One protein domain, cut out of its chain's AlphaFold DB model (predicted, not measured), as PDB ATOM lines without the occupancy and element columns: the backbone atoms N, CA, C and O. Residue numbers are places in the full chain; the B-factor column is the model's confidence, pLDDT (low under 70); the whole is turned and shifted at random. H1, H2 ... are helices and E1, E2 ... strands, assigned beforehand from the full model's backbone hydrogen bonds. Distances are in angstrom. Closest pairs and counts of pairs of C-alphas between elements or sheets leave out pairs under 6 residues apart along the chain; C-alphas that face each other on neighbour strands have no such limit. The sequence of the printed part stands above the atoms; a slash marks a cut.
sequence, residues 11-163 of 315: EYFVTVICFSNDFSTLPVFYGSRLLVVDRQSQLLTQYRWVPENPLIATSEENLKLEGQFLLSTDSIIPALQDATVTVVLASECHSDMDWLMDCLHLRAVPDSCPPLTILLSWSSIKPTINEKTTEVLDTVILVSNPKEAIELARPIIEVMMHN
ATOM      1  N   GLU A  11      11.632  -9.615  33.746       55.88
ATOM      2  CA  GLU A  11      11.879  -9.020  32.426       55.88
ATOM      3  C   GLU A  11      11.107  -7.696  32.289       55.88
ATOM      4  O   GLU A  11      10.085  -7.604  31.616       55.88
ATOM      5  N   TYR A  12      11.565  -6.656  32.981       60.97
ATOM      6  CA  TYR A  12      11.140  -5.290  32.761       60.97
ATOM      7  C   TYR A  12      11.832  -4.825  31.484       60.97
ATOM      8  O   TYR A  12      13.040  -4.585  31.459       60.97
ATOM      9  N   PHE A  13      11.080  -4.718  30.391       76.44
ATOM     10  CA  PHE A  13      11.618  -4.171  29.152       76.44
ATOM     11  C   PHE A  13      11.661  -2.653  29.272       76.44
ATOM     12  O   PHE A  13      10.657  -1.960  29.087       76.44
ATOM     13  N   VAL A  14      12.837  -2.133  29.608       82.12
ATOM     14  CA  VAL A  14      13.099  -0.698  29.572       82.12
ATOM     15  C   VAL A  14      13.446  -0.307  28.138       82.12
ATOM     16  O   VAL A  14      14.442  -0.775  27.583       82.12
ATOM     17  N   THR A  15      12.634   0.565  27.542       87.94
ATOM     18  CA  THR A  15      12.943   1.188  26.251       87.94
ATOM     19  C   THR A  15      13.361   2.630  26.463       87.94
ATOM     20  O   THR A  15      12.623   3.425  27.042       87.94
ATOM     21  N   VAL A  16      14.545   2.972  25.972       87.19
ATOM     22  CA  VAL A  16      15.070   4.333  25.991       87.19
ATOM     23  C   VAL A  16      14.985   4.904  24.586       87.19
ATOM     24  O   VAL A  16      15.528   4.326  23.647       87.19
ATOM     25  N   ILE A  17      14.307   6.037  24.443       90.00
ATOM     26  CA  ILE A  17      14.172   6.757  23.177       90.00
ATOM     27  C   ILE A  17      14.987   8.035  23.271       90.00
ATOM     28  O   ILE A  17      14.797   8.827  24.189       90.00
ATOM     29  N   CYS A  18      15.861   8.260  22.302       88.38
ATOM     30  CA  CYS A  18      16.641   9.485  22.194       88.38
ATOM     31  C   CYS A  18      16.674   9.982  20.755       88.38
ATOM     32  O   CYS A  18      16.607   9.197  19.806       88.38
ATOM     33  N   PHE A  19      16.828  11.286  20.578       86.50
ATOM     34  CA  PHE A  19      16.974  11.876  19.254       86.50
ATOM     35  C   PHE A  19      18.446  11.956  18.836       86.50
ATOM     36  O   PHE A  19      19.331  12.131  19.667       86.50
ATOM     37  N   SER A  20      18.729  11.818  17.539       81.25
ATOM     38  CA  SER A  20      20.097  11.703  16.995       81.25
ATOM     39  C   SER A  20      21.026  12.855  17.399       81.25
ATOM     40  O   SER A  20      22.177  12.628  17.770       81.25
ATOM     41  N   ASN A  21      20.507  14.087  17.423       74.25
ATOM     42  CA  ASN A  21      21.268  15.267  17.858       74.25
ATOM     43  C   ASN A  21      21.713  15.183  19.328       74.25
ATOM     44  O   ASN A  21      22.710  15.788  19.714       74.25
ATOM     45  N   ASP A  22      20.987  14.405  20.123       72.88
ATOM     46  CA  ASP A  22      21.143  14.276  21.565       72.88
ATOM     47  C   ASP A  22      21.913  12.994  21.937       72.88
ATOM     48  O   ASP A  22      22.579  12.918  22.972       72.88
ATOM     49  N   PHE A  23      21.883  12.007  21.037       71.56
ATOM     50  CA  PHE A  23      22.438  10.667  21.199       71.56
ATOM     51  C   PHE A  23      23.945  10.642  21.468       71.56
ATOM     52  O   PHE A  23      24.401   9.884  22.318       71.56
ATOM     53  N   SER A  24      24.715  11.504  20.793       61.66
ATOM     54  CA  SER A  24      26.190  11.553  20.886       61.66
ATOM     55  C   SER A  24      26.757  11.857  22.282       61.66
ATOM     56  O   SER A  24      27.971  11.876  22.462       61.66
ATOM     57  N   THR A  25      25.894  12.138  23.261       53.81
ATOM     58  CA  THR A  25      26.284  12.507  24.626       53.81
ATOM     59  C   THR A  25      25.843  11.497  25.685       53.81
ATOM     60  O   THR A  25      26.117  11.724  26.865       53.81
ATOM     61  N   LEU A  26      25.174  10.401  25.299       59.91
ATOM     62  CA  LEU A  26      24.514   9.492  26.235       59.91
ATOM     63  C   LEU A  26      25.400   8.283  26.613       59.91
ATOM     64  O   LEU A  26      25.598   7.398  25.780       59.91
ATOM     65  N   PRO A  27      25.878   8.156  27.869       57.81
ATOM     66  CA  PRO A  27      26.307   6.866  28.383       57.81
ATOM     67  C   PRO A  27      25.123   5.893  28.498       57.81
ATOM     68  O   PRO A  27      23.974   6.267  28.718       57.81
ATOM     69  N   VAL A  28      25.444   4.620  28.297       59.47
ATOM     70  CA  VAL A  28      24.518   3.531  27.974       59.47
ATOM     71  C   VAL A  28      23.787   2.998  29.207       59.47
ATOM     72  O   VAL A  28      24.402   2.805  30.254       59.47
ATOM     73  N   PHE A  29      22.500   2.669  29.064       71.50
ATOM     74  CA  PHE A  29      21.724   1.980  30.097       71.50
ATOM     75  C   PHE A  29      21.792   0.459  29.894       71.50
ATOM     76  O   PHE A  29      21.239  -0.077  28.927       71.50
ATOM     77  N   TYR A  30      22.483  -0.238  30.800       69.25
ATOM     78  CA  TYR A  30      22.604  -1.701  30.807       69.25
ATOM     79  C   TYR A  30      21.227  -2.372  30.716       69.25
ATOM     80  O   TYR A  30      20.300  -1.995  31.429       69.25
ATOM     81  N   GLY A  31      21.099  -3.399  29.870       70.88
ATOM     82  CA  GLY A  31      19.889  -4.232  29.804       70.88
ATOM     83  C   GLY A  31      18.656  -3.550  29.198       70.88
ATOM     84  O   GLY A  31      17.591  -4.157  29.168       70.88
ATOM     85  N   SER A  32      18.796  -2.324  28.687       79.44
ATOM     86  CA  SER A  32      17.719  -1.598  28.008       79.44
ATOM     87  C   SER A  32      17.782  -1.746  26.483       79.44
ATOM     88  O   SER A  32      18.840  -2.012  25.899       79.44
ATOM     89  N   ARG A  33      16.639  -1.535  25.823       86.06
ATOM     90  CA  ARG A  33      16.552  -1.342  24.370       86.06
ATOM     91  C   ARG A  33      16.717   0.144  24.065       86.06
ATOM     92  O   ARG A  33      15.916   0.949  24.534       86.06
ATOM     93  N   LEU A  34      17.717   0.504  23.264       88.06
ATOM     94  CA  LEU A  34      18.001   1.897  22.919       88.06
ATOM     95  C   LEU A  34      17.562   2.199  21.486       88.06
ATOM     96  O   LEU A  34      18.045   1.587  20.533       88.06
ATOM     97  N   LEU A  35      16.649   3.155  21.342       91.25
ATOM     98  CA  LEU A  35      16.088   3.605  20.075       91.25
ATOM     99  C   LEU A  35      16.541   5.034  19.784       91.25
ATOM    100  O   LEU A  35      16.212   5.968  20.513       91.25
ATOM    101  N   VAL A  36      17.270   5.205  18.683       91.31
ATOM    102  CA  VAL A  36      17.731   6.508  18.201       91.31
ATOM    103  C   VAL A  36      16.870   6.951  17.034       91.31
ATOM    104  O   VAL A  36      16.841   6.302  15.987       91.31
ATOM    105  N   VAL A  37      16.186   8.074  17.214       90.38
ATOM    106  CA  VAL A  37      15.353   8.701  16.191       90.38
ATOM    107  C   VAL A  37      16.174   9.752  15.455       90.38
ATOM    108  O   VAL A  37      16.545  10.779  16.026       90.38
ATOM    109  N   ASP A  38      16.453   9.515  14.174       89.00
ATOM    110  CA  ASP A  38      17.126  10.475  13.306       89.00
ATOM    111  C   ASP A  38      16.209  10.932  12.168       89.00
ATOM    112  O   ASP A  38      15.938  10.207  11.208       89.00
ATOM    113  N   ARG A  39      15.768  12.189  12.243       79.62
ATOM    114  CA  ARG A  39      14.954  12.802  11.193       79.62
ATOM    115  C   ARG A  39      15.756  13.155   9.946       79.62
ATOM    116  O   ARG A  39      15.194  13.133   8.856       79.62
ATOM    117  N   GLN A  40      17.032  13.517  10.064       85.88
ATOM    118  CA  GLN A  40      17.814  13.919   8.892       85.88
ATOM    119  C   GLN A  40      18.030  12.729   7.965       85.88
ATOM    120  O   GLN A  40      17.838  12.847   6.756       85.88
ATOM    121  N   SER A  41      18.368  11.575   8.540       87.31
ATOM    122  CA  SER A  41      18.500  10.333   7.781       87.31
ATOM    123  C   SER A  41      17.167   9.614   7.547       87.31
ATOM    124  O   SER A  41      17.109   8.757   6.670       87.31
ATOM    125  N   GLN A  42      16.096   9.995   8.258       89.44
ATOM    126  CA  GLN A  42      14.803   9.292   8.284       89.44
ATOM    127  C   GLN A  42      14.949   7.849   8.782       89.44
ATOM    128  O   GLN A  42      14.272   6.943   8.295       89.44
ATOM    129  N   LEU A  43      15.846   7.622   9.744       91.56
ATOM    130  CA  LEU A  43      16.154   6.294  10.260       91.56
ATOM    131  C   LEU A  43      15.818   6.200  11.746       91.56
ATOM    132  O   LEU A  43      16.177   7.057  12.552       91.56
ATOM    133  N   LEU A  44      15.147   5.109  12.099       92.75
ATOM    134  CA  LEU A  44      15.064   4.602  13.457       92.75
ATOM    135  C   LEU A  44      16.177   3.573  13.624       92.75
ATOM    136  O   LEU A  44      16.174   2.533  12.962       92.75
ATOM    137  N   THR A  45      17.135   3.863  14.494       91.88
ATOM    138  CA  THR A  45      18.276   2.980  14.735       91.88
ATOM    139  C   THR A  45      18.120   2.316  16.094       91.88
ATOM    140  O   THR A  45      18.010   2.994  17.110       91.88
ATOM    141  N   GLN A  46      18.097   0.988  16.110       90.38
ATOM    142  CA  GLN A  46      17.989   0.192  17.323       90.38
ATOM    143  C   GLN A  46      19.366  -0.334  17.706       90.38
ATOM    144  O   GLN A  46      20.018  -1.053  16.941       90.38
ATOM    145  N   TYR A  47      19.786   0.001  18.915       86.19
ATOM    146  CA  TYR A  47      20.997  -0.520  19.516       86.19
ATOM    147  C   TYR A  47      20.634  -1.486  20.629       86.19
ATOM    148  O   TYR A  47      19.744  -1.230  21.444       86.19
ATOM    149  N   ARG A  48      21.393  -2.576  20.682       78.88
ATOM    150  CA  ARG A  48      21.419  -3.459  21.836       78.88
ATOM    151  C   ARG A  48      22.768  -3.382  22.498       78.88
ATOM    152  O   ARG A  48      23.811  -3.231  21.852       78.88
ATOM    153  N   TRP A  49      22.740  -3.560  23.796       71.81
ATOM    154  CA  TRP A  49      23.951  -3.608  24.566       71.81
ATOM    155  C   TRP A  49      24.503  -5.040  24.611       71.81
ATOM    156  O   TRP A  49      23.757  -6.006  24.775       71.81
ATOM    157  N   VAL A  50      25.810  -5.190  24.387       67.31
ATOM    158  CA  VAL A  50      26.497  -6.488  24.342       67.31
ATOM    159  C   VAL A  50      27.782  -6.393  25.166       67.31
ATOM    160  O   VAL A  50      28.814  -6.010  24.616       67.31
ATOM    161  N   PRO A  51      27.747  -6.724  26.470       60.84
ATOM    162  CA  PRO A  51      28.954  -6.729  27.286       60.84
ATOM    163  C   PRO A  51      29.926  -7.811  26.849       60.84
ATOM    164  O   PRO A  51      29.528  -8.953  26.622       60.84
ATOM    165  N   GLU A  52      31.218  -7.499  26.919       53.38
ATOM    166  CA  GLU A  52      32.242  -8.525  27.149       53.38
ATOM    167  C   GLU A  52      32.391  -8.864  28.646       53.38
ATOM    168  O   GLU A  52      32.711  -9.999  28.994       53.38
ATOM    169  N   ASN A  53      32.109  -7.910  29.548       55.62
ATOM    170  CA  ASN A  53      32.087  -8.116  30.999       55.62
ATOM    171  C   ASN A  53      30.958  -7.284  31.653       55.62
ATOM    172  O   ASN A  53      30.990  -6.054  31.558       55.62
ATOM    173  N   PRO A  54      29.988  -7.910  32.344       50.06
ATOM    174  CA  PRO A  54      28.871  -7.204  32.977       50.06
ATOM    175  C   PRO A  54      29.299  -6.225  34.087       50.06
ATOM    176  O   PRO A  54      28.547  -5.314  34.402       50.06
ATOM    177  N   LEU A  55      30.516  -6.355  34.630       48.88
ATOM    178  CA  LEU A  55      31.074  -5.473  35.663       48.88
ATOM    179  C   LEU A  55      31.848  -4.261  35.098       48.88
ATOM    180  O   LEU A  55      32.509  -3.558  35.854       48.88
ATOM    181  N   ILE A  56      31.879  -4.031  33.778       50.97
ATOM    182  CA  ILE A  56      32.656  -2.926  33.149       50.97
ATOM    183  C   ILE A  56      31.821  -2.229  32.054       50.97
ATOM    184  O   ILE A  56      32.313  -1.654  31.089       50.97
ATOM    185  N   ALA A  57      30.508  -2.311  32.200       51.19
ATOM    186  CA  ALA A  57      29.494  -2.094  31.184       51.19
ATOM    187  C   ALA A  57      29.185  -0.629  30.820       51.19
ATOM    188  O   ALA A  57      28.025  -0.247  30.734       51.19
ATOM    189  N   THR A  58      30.191   0.218  30.637       50.34
ATOM    190  CA  THR A  58      29.977   1.677  30.629       50.34
ATOM    191  C   THR A  58      30.602   2.404  29.440       50.34
ATOM    192  O   THR A  58      30.553   3.630  29.397       50.34
ATOM    193  N   SER A  59      31.202   1.688  28.481       54.75
ATOM    194  CA  SER A  59      31.729   2.294  27.247       54.75
ATOM    195  C   SER A  59      30.777   2.124  26.059       54.75
ATOM    196  O   SER A  59      30.155   1.068  25.896       54.75
ATOM    197  N   GLU A  60      30.721   3.151  25.201       56.28
ATOM    198  CA  GLU A  60      30.003   3.152  23.911       56.28
ATOM    199  C   GLU A  60      30.409   1.976  23.006       56.28
ATOM    200  O   GLU A  60      29.607   1.500  22.207       56.28
ATOM    201  N   GLU A  61      31.625   1.445  23.176       58.78
ATOM    202  CA  GLU A  61      32.164   0.303  22.421       58.78
ATOM    203  C   GLU A  61      31.355  -0.996  22.604       58.78
ATOM    204  O   GLU A  61      31.470  -1.918  21.797       58.78
ATOM    205  N   ASN A  62      30.510  -1.070  23.638       66.62
ATOM    206  CA  ASN A  62      29.646  -2.223  23.907       66.62
ATOM    207  C   ASN A  62      28.248  -2.107  23.273       66.62
ATOM    208  O   ASN A  62      27.414  -3.000  23.450       66.62
ATOM    209  N   LEU A  63      27.959  -1.025  22.547       72.94
ATOM    210  CA  LEU A  63      26.740  -0.920  21.752       72.94
ATOM    211  C   LEU A  63      26.935  -1.634  20.421       72.94
ATOM    212  O   LEU A  63      27.817  -1.304  19.630       72.94
ATOM    213  N   LYS A  64      26.058  -2.594  20.138       78.62
ATOM    214  CA  LYS A  64      25.974  -3.203  18.816       78.62
ATOM    215  C   LYS A  64      24.685  -2.756  18.159       78.62
ATOM    216  O   LYS A  64      23.605  -2.899  18.729       78.62
ATOM    217  N   LEU A  65      24.825  -2.234  16.944       86.44
ATOM    218  CA  LEU A  65      23.694  -1.999  16.062       86.44
ATOM    219  C   LEU A  65      22.933  -3.317  15.902       86.44
ATOM    220  O   LEU A  65      23.495  -4.314  15.445       86.44
ATOM    221  N   GLU A  66      21.677  -3.320  16.326       87.62
ATOM    222  CA  GLU A  66      20.786  -4.465  16.189       87.62
ATOM    223  C   GLU A  66      19.999  -4.370  14.885       87.62
ATOM    224  O   GLU A  66      19.863  -5.358  14.166       87.62
ATOM    225  N   GLY A  67      19.539  -3.165  14.547       89.75
ATOM    226  CA  GLY A  67      18.770  -2.928  13.338       89.75
ATOM    227  C   GLY A  67      18.637  -1.452  13.007       89.75
ATOM    228  O   GLY A  67      18.813  -0.577  13.853       89.75
ATOM    229  N   GLN A  68      18.315  -1.186  11.748       93.38
ATOM    230  CA  GLN A  68      18.007   0.147  11.264       93.38
ATOM    231  C   GLN A  68      16.793   0.067  10.345       93.38
ATOM    232  O   GLN A  68      16.746  -0.753   9.428       93.38
ATOM    233  N   PHE A  69      15.810   0.914  10.616       93.56
ATOM    234  CA  PHE A  69      14.509   0.908   9.964       93.56
ATOM    235  C   PHE A  69      14.191   2.305   9.449       93.56
ATOM    236  O   PHE A  69      14.685   3.297   9.984       93.56
ATOM    237  N   LEU A  70      13.337   2.402   8.432       93.75
ATOM    238  CA  LEU A  70      12.782   3.693   8.040       93.75
ATOM    239  C   LEU A  70      11.966   4.251   9.214       93.75
ATOM    240  O   LEU A  70      11.150   3.529   9.795       93.75
ATOM    241  N   LEU A  71      12.186   5.515   9.566       92.38
ATOM    242  CA  LEU A  71      11.441   6.187  10.621       92.38
ATOM    243  C   LEU A  71       9.971   6.300  10.206       92.38
ATOM    244  O   LEU A  71       9.622   7.035   9.286       92.38
ATOM    245  N   SER A  72       9.110   5.532  10.868       92.38
ATOM    246  CA  SER A  72       7.675   5.507  10.606       92.38
ATOM    247  C   SER A  72       6.917   5.011  11.833       92.38
ATOM    248  O   SER A  72       7.496   4.361  12.710       92.38
ATOM    249  N   THR A  73       5.615   5.287  11.878       91.12
ATOM    250  CA  THR A  73       4.712   4.754  12.906       91.12
ATOM    251  C   THR A  73       4.729   3.220  12.928       91.12
ATOM    252  O   THR A  73       4.782   2.627  14.004       91.12
ATOM    253  N   ASP A  74       4.809   2.587  11.753       90.00
ATOM    254  CA  ASP A  74       4.865   1.126  11.601       90.00
ATOM    255  C   ASP A  74       6.171   0.515  12.132       90.00
ATOM    256  O   ASP A  74       6.205  -0.663  12.475       90.00
ATOM    257  N   SER A  75       7.247   1.304  12.221       90.56
ATOM    258  CA  SER A  75       8.534   0.859  12.770       90.56
ATOM    259  C   SER A  75       8.620   1.076  14.282       90.56
ATOM    260  O   SER A  75       9.166   0.236  14.995       90.56
ATOM    261  N   ILE A  76       8.111   2.207  14.785       90.62
ATOM    262  CA  ILE A  76       8.274   2.587  16.196       90.62
ATOM    263  C   ILE A  76       7.268   1.889  17.114       90.62
ATOM    264  O   ILE A  76       7.658   1.443  18.187       90.62
ATOM    265  N   ILE A  77       6.001   1.733  16.705       90.56
ATOM    266  CA  ILE A  77       4.974   1.114  17.560       90.56
ATOM    267  C   ILE A  77       5.356  -0.323  17.952       90.56
ATOM    268  O   ILE A  77       5.342  -0.617  19.147       90.56
ATOM    269  N   PRO A  78       5.768  -1.208  17.019       87.69
ATOM    270  CA  PRO A  78       6.200  -2.554  17.389       87.69
ATOM    271  C   PRO A  78       7.430  -2.557  18.305       87.69
ATOM    272  O   PRO A  78       7.524  -3.386  19.203       87.69
ATOM    273  N   ALA A  79       8.357  -1.607  18.128       85.69
ATOM    274  CA  ALA A  79       9.545  -1.500  18.976       85.69
ATOM    275  C   ALA A  79       9.211  -1.132  20.436       85.69
ATOM    276  O   ALA A  79      10.005  -1.432  21.333       85.69
ATOM    277  N   LEU A  80       8.044  -0.518  20.665       87.12
ATOM    278  CA  LEU A  80       7.536  -0.096  21.972       87.12
ATOM    279  C   LEU A  80       6.571  -1.098  22.617       87.12
ATOM    280  O   LEU A  80       6.247  -0.934  23.790       87.12
ATOM    281  N   GLN A  81       6.102  -2.106  21.880       84.50
ATOM    282  CA  GLN A  81       4.989  -2.962  22.303       84.50
ATOM    283  C   GLN A  81       5.264  -3.729  23.606       84.50
ATOM    284  O   GLN A  81       4.356  -3.902  24.415       84.50
ATOM    285  N   ASP A  82       6.512  -4.138  23.827       80.75
ATOM    286  CA  ASP A  82       6.899  -4.919  25.007       80.75
ATOM    287  C   ASP A  82       7.341  -4.042  26.189       80.75
ATOM    288  O   ASP A  82       7.578  -4.554  27.281       80.75
ATOM    289  N   ALA A  83       7.492  -2.727  25.990       85.31
ATOM    290  CA  ALA A  83       8.112  -1.852  26.975       85.31
ATOM    291  C   ALA A  83       7.238  -1.708  28.229       85.31
ATOM    292  O   ALA A  83       6.118  -1.207  28.161       85.31
ATOM    293  N   THR A  84       7.771  -2.081  29.394       85.00
ATOM    294  CA  THR A  84       7.125  -1.837  30.700       85.00
ATOM    295  C   THR A  84       7.431  -0.435  31.219       85.00
ATOM    296  O   THR A  84       6.613   0.183  31.905       85.00
ATOM    297  N   VAL A  85       8.612   0.075  30.865       87.25
ATOM    298  CA  VAL A  85       9.046   1.439  31.157       87.25
ATOM    299  C   VAL A  85       9.618   2.048  29.889       87.25
ATOM    300  O   VAL A  85      10.443   1.441  29.208       87.25
ATOM    301  N   THR A  86       9.164   3.249  29.561       91.31
ATOM    302  CA  THR A  86       9.686   4.048  28.458       91.31
ATOM    303  C   THR A  86      10.319   5.309  29.019       91.31
ATOM    304  O   THR A  86       9.640   6.130  29.634       91.31
ATOM    305  N   VAL A  87      11.617   5.473  28.793       91.25
ATOM    306  CA  VAL A  87      12.348   6.689  29.148       91.25
ATOM    307  C   VAL A  87      12.653   7.451  27.869       91.25
ATOM    308  O   VAL A  87      13.353   6.954  26.989       91.25
ATOM    309  N   VAL A  88      12.118   8.659  27.748       91.75
ATOM    310  CA  VAL A  88      12.356   9.541  26.606       91.75
ATOM    311  C   VAL A  88      13.379  10.593  27.013       91.75
ATOM    312  O   VAL A  88      13.161  11.342  27.961       91.75
ATOM    313  N   LEU A  89      14.493  10.651  26.293       89.88
ATOM    314  CA  LEU A  89      15.545  11.650  26.445       89.88
ATOM    315  C   LEU A  89      15.470  12.596  25.252       89.88
ATOM    316  O   LEU A  89      15.858  12.232  24.138       89.88
ATOM    317  N   ALA A  90      14.937  13.793  25.466       87.44
ATOM    318  CA  ALA A  90      14.710  14.725  24.372       87.44
ATOM    319  C   ALA A  90      14.729  16.178  24.825       87.44
ATOM    320  O   ALA A  90      14.101  16.543  25.822       87.44
ATOM    321  N   SER A  91      15.333  17.048  24.018       83.00
ATOM    322  CA  SER A  91      15.040  18.471  24.145       83.00
ATOM    323  C   SER A  91      13.588  18.750  23.746       83.00
ATOM    324  O   SER A  91      13.116  18.291  22.709       83.00
ATOM    325  N   GLU A  92      12.875  19.547  24.536       71.25
ATOM    326  CA  GLU A  92      11.496  19.962  24.242       71.25
ATOM    327  C   GLU A  92      11.327  20.690  22.907       71.25
ATOM    328  O   GLU A  92      10.234  20.713  22.349       71.25
ATOM    329  N   CYS A  93      12.393  21.294  22.376       73.25
ATOM    330  CA  CYS A  93      12.356  21.938  21.067       73.25
ATOM    331  C   CYS A  93      12.522  20.952  19.902       73.25
ATOM    332  O   CYS A  93      12.537  21.378  18.742       73.25
ATOM    333  N   HIS A  94      12.660  19.651  20.178       82.06
ATOM    334  CA  HIS A  94      12.819  18.658  19.132       82.06
ATOM    335  C   HIS A  94      11.534  18.546  18.302       82.06
ATOM    336  O   HIS A  94      10.449  18.271  18.814       82.06
ATOM    337  N   SER A  95      11.662  18.720  16.985       82.00
ATOM    338  CA  SER A  95      10.535  18.852  16.051       82.00
ATOM    339  C   SER A  95       9.644  17.613  15.920       82.00
ATOM    340  O   SER A  95       8.614  17.673  15.255       82.00
ATOM    341  N   ASP A  96      10.068  16.492  16.496       85.69
ATOM    342  CA  ASP A  96       9.384  15.200  16.418       85.69
ATOM    343  C   ASP A  96       8.722  14.797  17.740       85.69
ATOM    344  O   ASP A  96       8.163  13.706  17.822       85.69
ATOM    345  N   MET A  97       8.754  15.652  18.771       86.25
ATOM    346  CA  MET A  97       8.122  15.329  20.053       86.25
ATOM    347  C   MET A  97       6.616  15.117  19.913       86.25
ATOM    348  O   MET A  97       6.109  14.116  20.404       86.25
ATOM    349  N   ASP A  98       5.908  15.975  19.175       86.88
ATOM    350  CA  ASP A  98       4.462  15.813  18.968       86.88
ATOM    351  C   ASP A  98       4.114  14.483  18.283       86.88
ATOM    352  O   ASP A  98       3.184  13.788  18.709       86.88
ATOM    353  N   TRP A  99       4.898  14.108  17.265       89.88
ATOM    354  CA  TRP A  99       4.764  12.839  16.546       89.88
ATOM    355  C   TRP A  99       5.084  11.636  17.440       89.88
ATOM    356  O   TRP A  99       4.384  10.625  17.397       89.88
ATOM    357  N   LEU A 100       6.113  11.736  18.286       89.75
ATOM    358  CA  LEU A 100       6.446  10.687  19.243       89.75
ATOM    359  C   LEU A 100       5.325  10.502  20.271       89.75
ATOM    360  O   LEU A 100       4.962   9.365  20.562       89.75
ATOM    361  N   MET A 101       4.726  11.591  20.766       89.50
ATOM    362  CA  MET A 101       3.564  11.516  21.657       89.50
ATOM    363  C   MET A 101       2.358  10.866  20.966       89.50
ATOM    364  O   MET A 101       1.648  10.103  21.611       89.50
ATOM    365  N   ASP A 102       2.139  11.102  19.661       89.50
ATOM    366  CA  ASP A 102       1.120  10.352  18.898       89.50
ATOM    367  C   ASP A 102       1.435   8.855  18.881       89.50
ATOM    368  O   ASP A 102       0.557   8.030  19.120       89.50
ATOM    369  N   CYS A 103       2.690   8.485  18.631       90.38
ATOM    370  CA  CYS A 103       3.087   7.080  18.579       90.38
ATOM    371  C   CYS A 103       2.946   6.389  19.941       90.38
ATOM    372  O   CYS A 103       2.494   5.248  20.004       90.38
ATOM    373  N   LEU A 104       3.302   7.078  21.026       89.81
ATOM    374  CA  LEU A 104       3.146   6.578  22.391       89.81
ATOM    375  C   LEU A 104       1.672   6.452  22.793       89.81
ATOM    376  O   LEU A 104       1.322   5.491  23.469       89.81
ATOM    377  N   HIS A 105       0.809   7.367  22.346       87.69
ATOM    378  CA  HIS A 105      -0.638   7.275  22.549       87.69
ATOM    379  C   HIS A 105      -1.255   6.095  21.782       87.69
ATOM    380  O   HIS A 105      -2.137   5.408  22.286       87.69
ATOM    381  N   LEU A 106      -0.775   5.836  20.562       86.50
ATOM    382  CA  LEU A 106      -1.264   4.757  19.699       86.50
ATOM    383  C   LEU A 106      -0.700   3.372  20.048       86.50
ATOM    384  O   LEU A 106      -1.132   2.380  19.453       86.50
ATOM    385  N   ARG A 107       0.273   3.273  20.964       85.00
ATOM    386  CA  ARG A 107       0.877   1.984  21.316       85.00
ATOM    387  C   ARG A 107      -0.167   1.064  21.950       85.00
ATOM    388  O   ARG A 107      -0.964   1.483  22.789       85.00
ATOM    389  N   ALA A 108      -0.139  -0.211  21.578       71.31
ATOM    390  CA  ALA A 108      -0.970  -1.207  22.238       71.31
ATOM    391  C   ALA A 108      -0.541  -1.331  23.707       71.31
ATOM    392  O   ALA A 108       0.646  -1.467  23.994       71.31
ATOM    393  N   VAL A 109      -1.504  -1.286  24.626       69.00
ATOM    394  CA  VAL A 109      -1.247  -1.522  26.049       69.00
ATOM    395  C   VAL A 109      -1.283  -3.034  26.287       69.00
ATOM    396  O   VAL A 109      -2.334  -3.639  26.052       69.00
ATOM    397  N   PRO A 110      -0.174  -3.665  26.712       57.94
ATOM    398  CA  PRO A 110      -0.210  -5.058  27.129       57.94
ATOM    399  C   PRO A 110      -1.099  -5.207  28.373       57.94
ATOM    400  O   PRO A 110      -1.206  -4.292  29.188       57.94
ATOM    401  N   ASP A 111      -1.781  -6.347  28.487       57.19
ATOM    402  CA  ASP A 111      -2.852  -6.596  29.456       57.19
ATOM    403  C   ASP A 111      -2.611  -6.019  30.873       57.19
ATOM    404  O   ASP A 111      -1.576  -6.206  31.511       57.19
ATOM    405  N   SER A 112      -3.659  -5.378  31.400       57.50
ATOM    406  CA  SER A 112      -3.866  -4.860  32.767       57.50
ATOM    407  C   SER A 112      -3.023  -3.679  33.274       57.50
ATOM    408  O   SER A 112      -3.457  -3.049  34.240       57.50
ATOM    409  N   CYS A 113      -1.894  -3.307  32.654       64.69
ATOM    410  CA  CYS A 113      -1.036  -2.244  33.193       64.69
ATOM    411  C   CYS A 113      -0.414  -1.336  32.114       64.69
ATOM    412  O   CYS A 113       0.417  -1.813  31.341       64.69
ATOM    413  N   PRO A 114      -0.731  -0.024  32.075       76.12
ATOM    414  CA  PRO A 114      -0.061   0.894  31.158       76.12
ATOM    415  C   PRO A 114       1.437   1.028  31.498       76.12
ATOM    416  O   PRO A 114       1.785   0.995  32.685       76.12
ATOM    417  N   PRO A 115       2.321   1.189  30.493       83.88
ATOM    418  CA  PRO A 115       3.749   1.379  30.728       83.88
ATOM    419  C   PRO A 115       4.037   2.704  31.424       83.88
ATOM    420  O   PRO A 115       3.475   3.730  31.039       83.88
ATOM    421  N   LEU A 116       4.989   2.692  32.359       87.88
ATOM    422  CA  LEU A 116       5.499   3.918  32.972       87.88
ATOM    423  C   LEU A 116       6.284   4.718  31.928       87.88
ATOM    424  O   LEU A 116       7.217   4.189  31.322       87.88
ATOM    425  N   THR A 117       5.927   5.979  31.710       91.50
ATOM    426  CA  THR A 117       6.522   6.833  30.680       91.50
ATOM    427  C   THR A 117       7.082   8.100  31.304       91.50
ATOM    428  O   THR A 117       6.346   8.954  31.795       91.50
ATOM    429  N   ILE A 118       8.409   8.219  31.267       92.19
ATOM    430  CA  ILE A 118       9.154   9.327  31.864       92.19
ATOM    431  C   ILE A 118       9.838  10.103  30.745       92.19
ATOM    432  O   ILE A 118      10.608   9.536  29.970       92.19
ATOM    433  N   LEU A 119       9.589  11.406  30.676       91.50
ATOM    434  CA  LEU A 119      10.315  12.323  29.806       91.50
ATOM    435  C   LEU A 119      11.374  13.057  30.623       91.50
ATOM    436  O   LEU A 119      11.038  13.775  31.556       91.50
ATOM    437  N   LEU A 120      12.643  12.938  30.247       91.12
ATOM    438  CA  LEU A 120      13.693  13.830  30.723       91.12
ATOM    439  C   LEU A 120      13.970  14.856  29.639       91.12
ATOM    440  O   LEU A 120      14.435  14.507  28.548       91.12
ATOM    441  N   SER A 121      13.680  16.117  29.951       87.44
ATOM    442  CA  SER A 121      13.855  17.205  29.005       87.44
ATOM    443  C   SER A 121      14.817  18.270  29.482       87.44
ATOM    444  O   SER A 121      14.846  18.654  30.651       87.44
ATOM    445  N   TRP A 122      15.598  18.762  28.526       85.31
ATOM    446  CA  TRP A 122      16.454  19.921  28.683       85.31
ATOM    447  C   TRP A 122      16.054  20.989  27.676       85.31
ATOM    448  O   TRP A 122      16.041  20.788  26.458       85.31
ATOM    449  N   SER A 123      15.734  22.158  28.207       72.50
ATOM    450  CA  SER A 123      15.537  23.394  27.467       72.50
ATOM    451  C   SER A 123      15.414  24.529  28.478       72.50
ATOM    452  O   SER A 123      14.901  24.347  29.580       72.50
ATOM    453  N   SER A 124      15.857  25.731  28.110       60.62
ATOM    454  CA  SER A 124      15.566  26.937  28.903       60.62
ATOM    455  C   SER A 124      14.081  27.324  28.846       60.62
ATOM    456  O   SER A 124      13.628  28.180  29.605       60.62
ATOM    457  N   ILE A 125      13.340  26.744  27.900       60.44
ATOM    458  CA  ILE A 125      11.903  26.925  27.710       60.44
ATOM    459  C   ILE A 125      11.215  25.788  28.459       60.44
ATOM    460  O   ILE A 125      11.672  24.661  28.370       60.44
ATOM    461  N   LYS A 126      10.159  26.099  29.216       62.72
ATOM    462  CA  LYS A 126       9.353  25.084  29.903       62.72
ATOM    463  C   LYS A 126       8.475  24.324  28.901       62.72
ATOM    464  O   LYS A 126       7.973  24.968  27.969       62.72
ATOM    465  N   PRO A 127       8.166  23.043  29.160       62.84
ATOM    466  CA  PRO A 127       7.368  22.249  28.244       62.84
ATOM    467  C   PRO A 127       5.989  22.858  28.159       62.84
ATOM    468  O   PRO A 127       5.379  23.202  29.176       62.84
ATOM    469  N   THR A 128       5.473  22.970  26.939       67.31
ATOM    470  CA  THR A 128       4.051  23.253  26.771       67.31
ATOM    471  C   THR A 128       3.301  21.956  27.031       67.31
ATOM    472  O   THR A 128       3.096  21.151  26.128       67.31
ATOM    473  N   ILE A 129       2.941  21.745  28.294       71.75
ATOM    474  CA  ILE A 129       2.119  20.613  28.712       71.75
ATOM    475  C   ILE A 129       0.713  20.834  28.153       71.75
ATOM    476  O   ILE A 129       0.043  21.814  28.482       71.75
ATOM    477  N   ASN A 130       0.288  19.931  27.278       76.19
ATOM    478  CA  ASN A 130      -1.059  19.871  26.733       76.19
ATOM    479  C   ASN A 130      -1.792  18.613  27.240       76.19
ATOM    480  O   ASN A 130      -1.219  17.752  27.918       76.19
ATOM    481  N   GLU A 131      -3.080  18.509  26.922       77.69
ATOM    482  CA  GLU A 131      -3.928  17.378  27.326       77.69
ATOM    483  C   GLU A 131      -3.330  16.039  26.866       77.69
ATOM    484  O   GLU A 131      -3.102  15.149  27.679       77.69
ATOM    485  N   LYS A 132      -2.898  15.964  25.604       78.50
ATOM    486  CA  LYS A 132      -2.261  14.779  25.017       78.50
ATOM    487  C   LYS A 132      -0.977  14.353  25.742       78.50
ATOM    488  O   LYS A 132      -0.754  13.164  25.935       78.50
ATOM    489  N   THR A 133      -0.131  15.289  26.176       78.25
ATOM    490  CA  THR A 133       1.065  14.953  26.973       78.25
ATOM    491  C   THR A 133       0.703  14.416  28.353       78.25
ATOM    492  O   THR A 133       1.403  13.544  28.848       78.25
ATOM    493  N   THR A 134      -0.398  14.884  28.943       81.00
ATOM    494  CA  THR A 134      -0.867  14.448  30.270       81.00
ATOM    495  C   THR A 134      -1.477  13.044  30.226       81.00
ATOM    496  O   THR A 134      -1.438  12.325  31.214       81.00
ATOM    497  N   GLU A 135      -2.023  12.632  29.078       83.06
ATOM    498  CA  GLU A 135      -2.548  11.275  28.872       83.06
ATOM    499  C   GLU A 135      -1.454  10.218  28.671       83.06
ATOM    500  O   GLU A 135      -1.692   9.032  28.890       83.06
ATOM    501  N   VAL A 136      -0.280  10.636  28.191       86.50
ATOM    502  CA  VAL A 136       0.791   9.728  27.752       86.50
ATOM    503  C   VAL A 136       1.963   9.689  28.728       86.50
ATOM    504  O   VAL A 136       2.563   8.631  28.911       86.50
ATOM    505  N   LEU A 137       2.332  10.835  29.300       88.50
ATOM    506  CA  LEU A 137       3.466  10.961  30.208       88.50
ATOM    507  C   LEU A 137       2.992  10.884  31.653       88.50
ATOM    508  O   LEU A 137       2.079  11.604  32.048       88.50
ATOM    509  N   ASP A 138       3.689  10.082  32.451       89.94
ATOM    510  CA  ASP A 138       3.459  10.026  33.891       89.94
ATOM    511  C   ASP A 138       4.327  11.066  34.619       89.94
ATOM    512  O   ASP A 138       3.866  11.766  35.518       89.94
ATOM    513  N   THR A 139       5.583  11.240  34.183       90.38
ATOM    514  CA  THR A 139       6.506  12.239  34.746       90.38
ATOM    515  C   THR A 139       7.293  12.975  33.666       90.38
ATOM    516  O   THR A 139       7.821  12.370  32.733       90.38
ATOM    517  N   VAL A 140       7.459  14.286  33.857       89.81
ATOM    518  CA  VAL A 140       8.424  15.127  33.141       89.81
ATOM    519  C   VAL A 140       9.492  15.617  34.116       89.81
ATOM    520  O   VAL A 140       9.194  16.354  35.050       89.81
ATOM    521  N   ILE A 141      10.746  15.242  33.881       89.75
ATOM    522  CA  ILE A 141      11.909  15.673  34.656       89.75
ATOM    523  C   ILE A 141      12.632  16.774  33.887       89.75
ATOM    524  O   ILE A 141      13.160  16.547  32.797       89.75
ATOM    525  N   LEU A 142      12.672  17.967  34.473       86.94
ATOM    526  CA  LEU A 142      13.373  19.115  33.913       86.94
ATOM    527  C   LEU A 142      14.832  19.100  34.364       86.94
ATOM    528  O   LEU A 142      15.122  19.107  35.563       86.94
ATOM    529  N   VAL A 143      15.744  19.119  33.395       86.19
ATOM    530  CA  VAL A 143      17.190  19.139  33.627       86.19
ATOM    531  C   VAL A 143      17.866  20.234  32.812       86.19
ATOM    532  O   VAL A 143      17.324  20.759  31.841       86.19
ATOM    533  N   SER A 144      19.082  20.597  33.204       84.31
ATOM    534  CA  SER A 144      19.782  21.742  32.621       84.31
ATOM    535  C   SER A 144      20.436  21.413  31.278       84.31
ATOM    536  O   SER A 144      20.668  22.301  30.460       84.31
ATOM    537  N   ASN A 145      20.820  20.153  31.067       84.88
ATOM    538  CA  ASN A 145      21.600  19.713  29.913       84.88
ATOM    539  C   ASN A 145      21.421  18.198  29.675       84.88
ATOM    540  O   ASN A 145      21.018  17.485  30.597       84.88
ATOM    541  N   PRO A 146      21.748  17.684  28.473       83.25
ATOM    542  CA  PRO A 146      21.587  16.263  28.164       83.25
ATOM    543  C   PRO A 146      22.400  15.361  29.092       83.25
ATOM    544  O   PRO A 146      21.903  14.315  29.490       83.25
ATOM    545  N   LYS A 147      23.606  15.782  29.511       83.31
ATOM    546  CA  LYS A 147      24.451  15.008  30.434       83.31
ATOM    547  C   LYS A 147      23.721  14.720  31.751       83.31
ATOM    548  O   LYS A 147      23.722  13.591  32.225       83.31
ATOM    549  N   GLU A 148      23.089  15.738  32.325       85.50
ATOM    550  CA  GLU A 148      22.276  15.608  33.533       85.50
ATOM    551  C   GLU A 148      21.073  14.680  33.308       85.50
ATOM    552  O   GLU A 148      20.793  13.853  34.169       85.50
ATOM    553  N   ALA A 149      20.434  14.722  32.132       87.12
ATOM    554  CA  ALA A 149      19.356  13.789  31.790       87.12
ATOM    555  C   ALA A 149      19.811  12.329  31.940       87.12
ATOM    556  O   ALA A 149      19.132  11.534  32.585       87.12
ATOM    557  N   ILE A 150      20.985  11.960  31.416       83.44
ATOM    558  CA  ILE A 150      21.452  10.570  31.538       83.44
ATOM    559  C   ILE A 150      21.754  10.210  32.983       83.44
ATOM    560  O   ILE A 150      21.373   9.138  33.444       83.44
ATOM    561  N   GLU A 151      22.437  11.103  33.696       84.62
ATOM    562  CA  GLU A 151      22.819  10.866  35.086       84.62
ATOM    563  C   GLU A 151      21.596  10.660  35.991       84.62
ATOM    564  O   GLU A 151      21.681   9.898  36.950       84.62
ATOM    565  N   LEU A 152      20.454  11.272  35.666       87.94
ATOM    566  CA  LEU A 152      19.189  11.073  36.376       87.94
ATOM    567  C   LEU A 152      18.412   9.845  35.892       87.94
ATOM    568  O   LEU A 152      17.844   9.126  36.708       87.94
ATOM    569  N   ALA A 153      18.396   9.576  34.585       86.62
ATOM    570  CA  ALA A 153      17.723   8.403  34.025       86.62
ATOM    571  C   ALA A 153      18.384   7.092  34.468       86.62
ATOM    572  O   ALA A 153      17.707   6.088  34.688       86.62
ATOM    573  N   ARG A 154      19.713   7.097  34.618       84.75
ATOM    574  CA  ARG A 154      20.509   5.899  34.895       84.75
ATOM    575  C   ARG A 154      20.064   5.171  36.158       84.75
ATOM    576  O   ARG A 154      19.744   3.991  36.044       84.75
ATOM    577  N   PRO A 155      19.982   5.819  37.330       82.88
ATOM    578  CA  PRO A 155      19.542   5.131  38.531       82.88
ATOM    579  C   PRO A 155      18.081   4.674  38.477       82.88
ATOM    580  O   PRO A 155      17.777   3.638  39.053       82.88
ATOM    581  N   ILE A 156      17.187   5.403  37.793       84.75
ATOM    582  CA  ILE A 156      15.783   4.980  37.616       84.75
ATOM    583  C   ILE A 156      15.727   3.646  36.867       84.75
ATOM    584  O   ILE A 156      14.946   2.766  37.208       84.75
ATOM    585  N   ILE A 157      16.569   3.489  35.847       81.50
ATOM    586  CA  ILE A 157      16.619   2.276  35.032       81.50
ATOM    587  C   ILE A 157      17.351   1.154  35.774       81.50
ATOM    588  O   ILE A 157      16.852   0.035  35.853       81.50
ATOM    589  N   GLU A 158      18.527   1.432  36.340       79.44
ATOM    590  CA  GLU A 158      19.365   0.402  36.960       79.44
ATOM    591  C   GLU A 158      18.690  -0.254  38.168       79.44
ATOM    592  O   GLU A 158      18.851  -1.464  38.340       79.44
ATOM    593  N   VAL A 159      17.895   0.495  38.943       78.00
ATOM    594  CA  VAL A 159      17.165  -0.035  40.105       78.00
ATOM    595  C   VAL A 159      16.044  -1.004  39.738       78.00
ATOM    596  O   VAL A 159      15.755  -1.924  40.493       78.00
ATOM    597  N   MET A 160      15.446  -0.853  38.554       74.62
ATOM    598  CA  MET A 160      14.425  -1.786  38.065       74.62
ATOM    599  C   MET A 160      15.036  -3.095  37.562       74.62
ATOM    600  O   MET A 160      14.381  -4.135  37.568       74.62
ATOM    601  N   MET A 161      16.281  -3.033  37.087       71.75
ATOM    602  CA  MET A 161      16.934  -4.132  36.375       71.75
ATOM    603  C   MET A 161      17.782  -5.025  37.282       71.75
ATOM    604  O   MET A 161      18.058  -6.170  36.923       71.75
ATOM    605  N   HIS A 162      18.217  -4.522  38.438       70.19
ATOM    606  CA  HIS A 162      19.173  -5.212  39.297       70.19
ATOM    607  C   HIS A 162      18.741  -5.193  40.760       70.19
ATOM    608  O   HIS A 162      18.235  -4.199  41.272       70.19
ATOM    609  N   ASN A 163      19.020  -6.293  41.458       63.09
ATOM    610  CA  ASN A 163      18.858  -6.363  42.904       63.09
ATOM    611  C   ASN A 163      20.100  -5.797  43.593       63.09
ATOM    612  O   ASN A 163      21.223  -6.214  43.296       63.09
TER     613      ASN A 163
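AT A GLANCE: This is residues 11 to 163 of the 315 residues of the protein "FtsZ_C domain-containing protein" of Cycloclasticus sp. 46_120_T64 (UniProt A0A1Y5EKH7). A twisted sheet of seven strands runs through the middle of the domain, with the long helix H5 lying along one face over E5 and E6 and H2 on the opposite face over E2. Short H1 is on the H5 face beside the strands, while H3 and H4 continue from H2 as a chain of touching helices that only graze the sheet. The printed part has 153 residues, with five named helices and seven named strands in the order E1 H1 E2 E3 E4 H2 E5 H3 E6 H4 E7 H5; the sheet is mixed, in the order E4 E3 E2 E1 E5 E6 E7, and the class is mixed, helices and strands. The whole is compact, with a radius of gyration of the C-alphas of 14.7 A, and rounded, spanning 44 by 37 by 35 A.

IN THESE COORDINATES: Across the sheet, E4 is residues 63 to 70, 20.1 A from first to last C-alpha, and bends by 54 degrees at residue 66. Next are E3, residues 43 to 49, 19.1 A, E2, residues 33 to 38, 16.2 A, and E1, residues 14 to 19, 16.7 A, which begins with C-alpha 14 at (13.099, -0.698, 29.572). Then come E5, residues 85 to 89, E6, residues 116 to 122, 19.9 A, and E7, residues 139 to 143. The longest helix, H5, is residues 146 to 161, 22.5 A, ending with C-alpha 161 at (16.934, -4.132, 36.375); it has a kink of 25 degrees near residue 153. H1 is residues 20 to 23, H2 residues 73 to 80, H3 residues 97 to 106, 14.1 A, and H4 residues 131 to 136, where C-alpha 131 is at (-3.928, 17.378, 27.326).

HOW THE PARTS SIT: In the sheet, E1 and E5 are parallel at 19 degrees, with N 17 and O 87 2.9 A apart, within hydrogen-bond range. E2 and E1 are parallel at 18 degrees, with N 18 and O 35 at 2.9 A. E2, E3 and E4 form a meander, each strand the antiparallel neighbour of the one before, made of two hairpins; N 36 and O 45 are 2.8 A apart, and N 46 and O 67 2.8 A. On the other side of E1, E5 and E6 are parallel, with N 88 and O 118 at 2.8 A, and so are E6 and E7, with N 141 and O 119 at 2.8 A. Three strand-helix-strand units, two parallel neighbour strands with a helix between, have right-handed crossovers: E1, H1, E2; E5, H3, E6; and E6, H4, E7. H5 has a height over the sheet of 8.8 A and runs along the strands, at 6 degrees to E5 on the local plane; its closest C-alphas to E6 are those of Ala 149 and Leu 120, 5.8 A apart. H1 is on the same face, over none of the strands, at a height of 6.1 A. H2 is on the opposite face at 8.7 A, at 15 degrees to E2 on the local plane. H2 and H3 touch, C-alphas 77 and 103 being closest at 6.3 A, only just about perpendicular at 71 degrees. H3 and H4 touch, C-alphas 105 and 136 being closest at 5.9 A, at a steep tilt of 61 degrees, the same way. H2 and H5 are apart. Every O i to N i+4 pair is within hydrogen-bond range in H3 and H4, but 2 of 4 in H2 and 9 of 12 in H5, and H1 is too short for such a pair.

THE WHOLE: The C-alphas farthest apart, those of Glu 52 and Glu 131, are 44.5 A apart. The printed part has no cut. The link from E3 to E4 is long, residues 50 to 62, with C-alphas 16 to 24 A from the mean of all C-alphas. The mean pLDDT of the printed part is 79.4; 32 residues are under 70, among them residues 24 to 28, 50 to 62, 109 to 113 and 124 to 128.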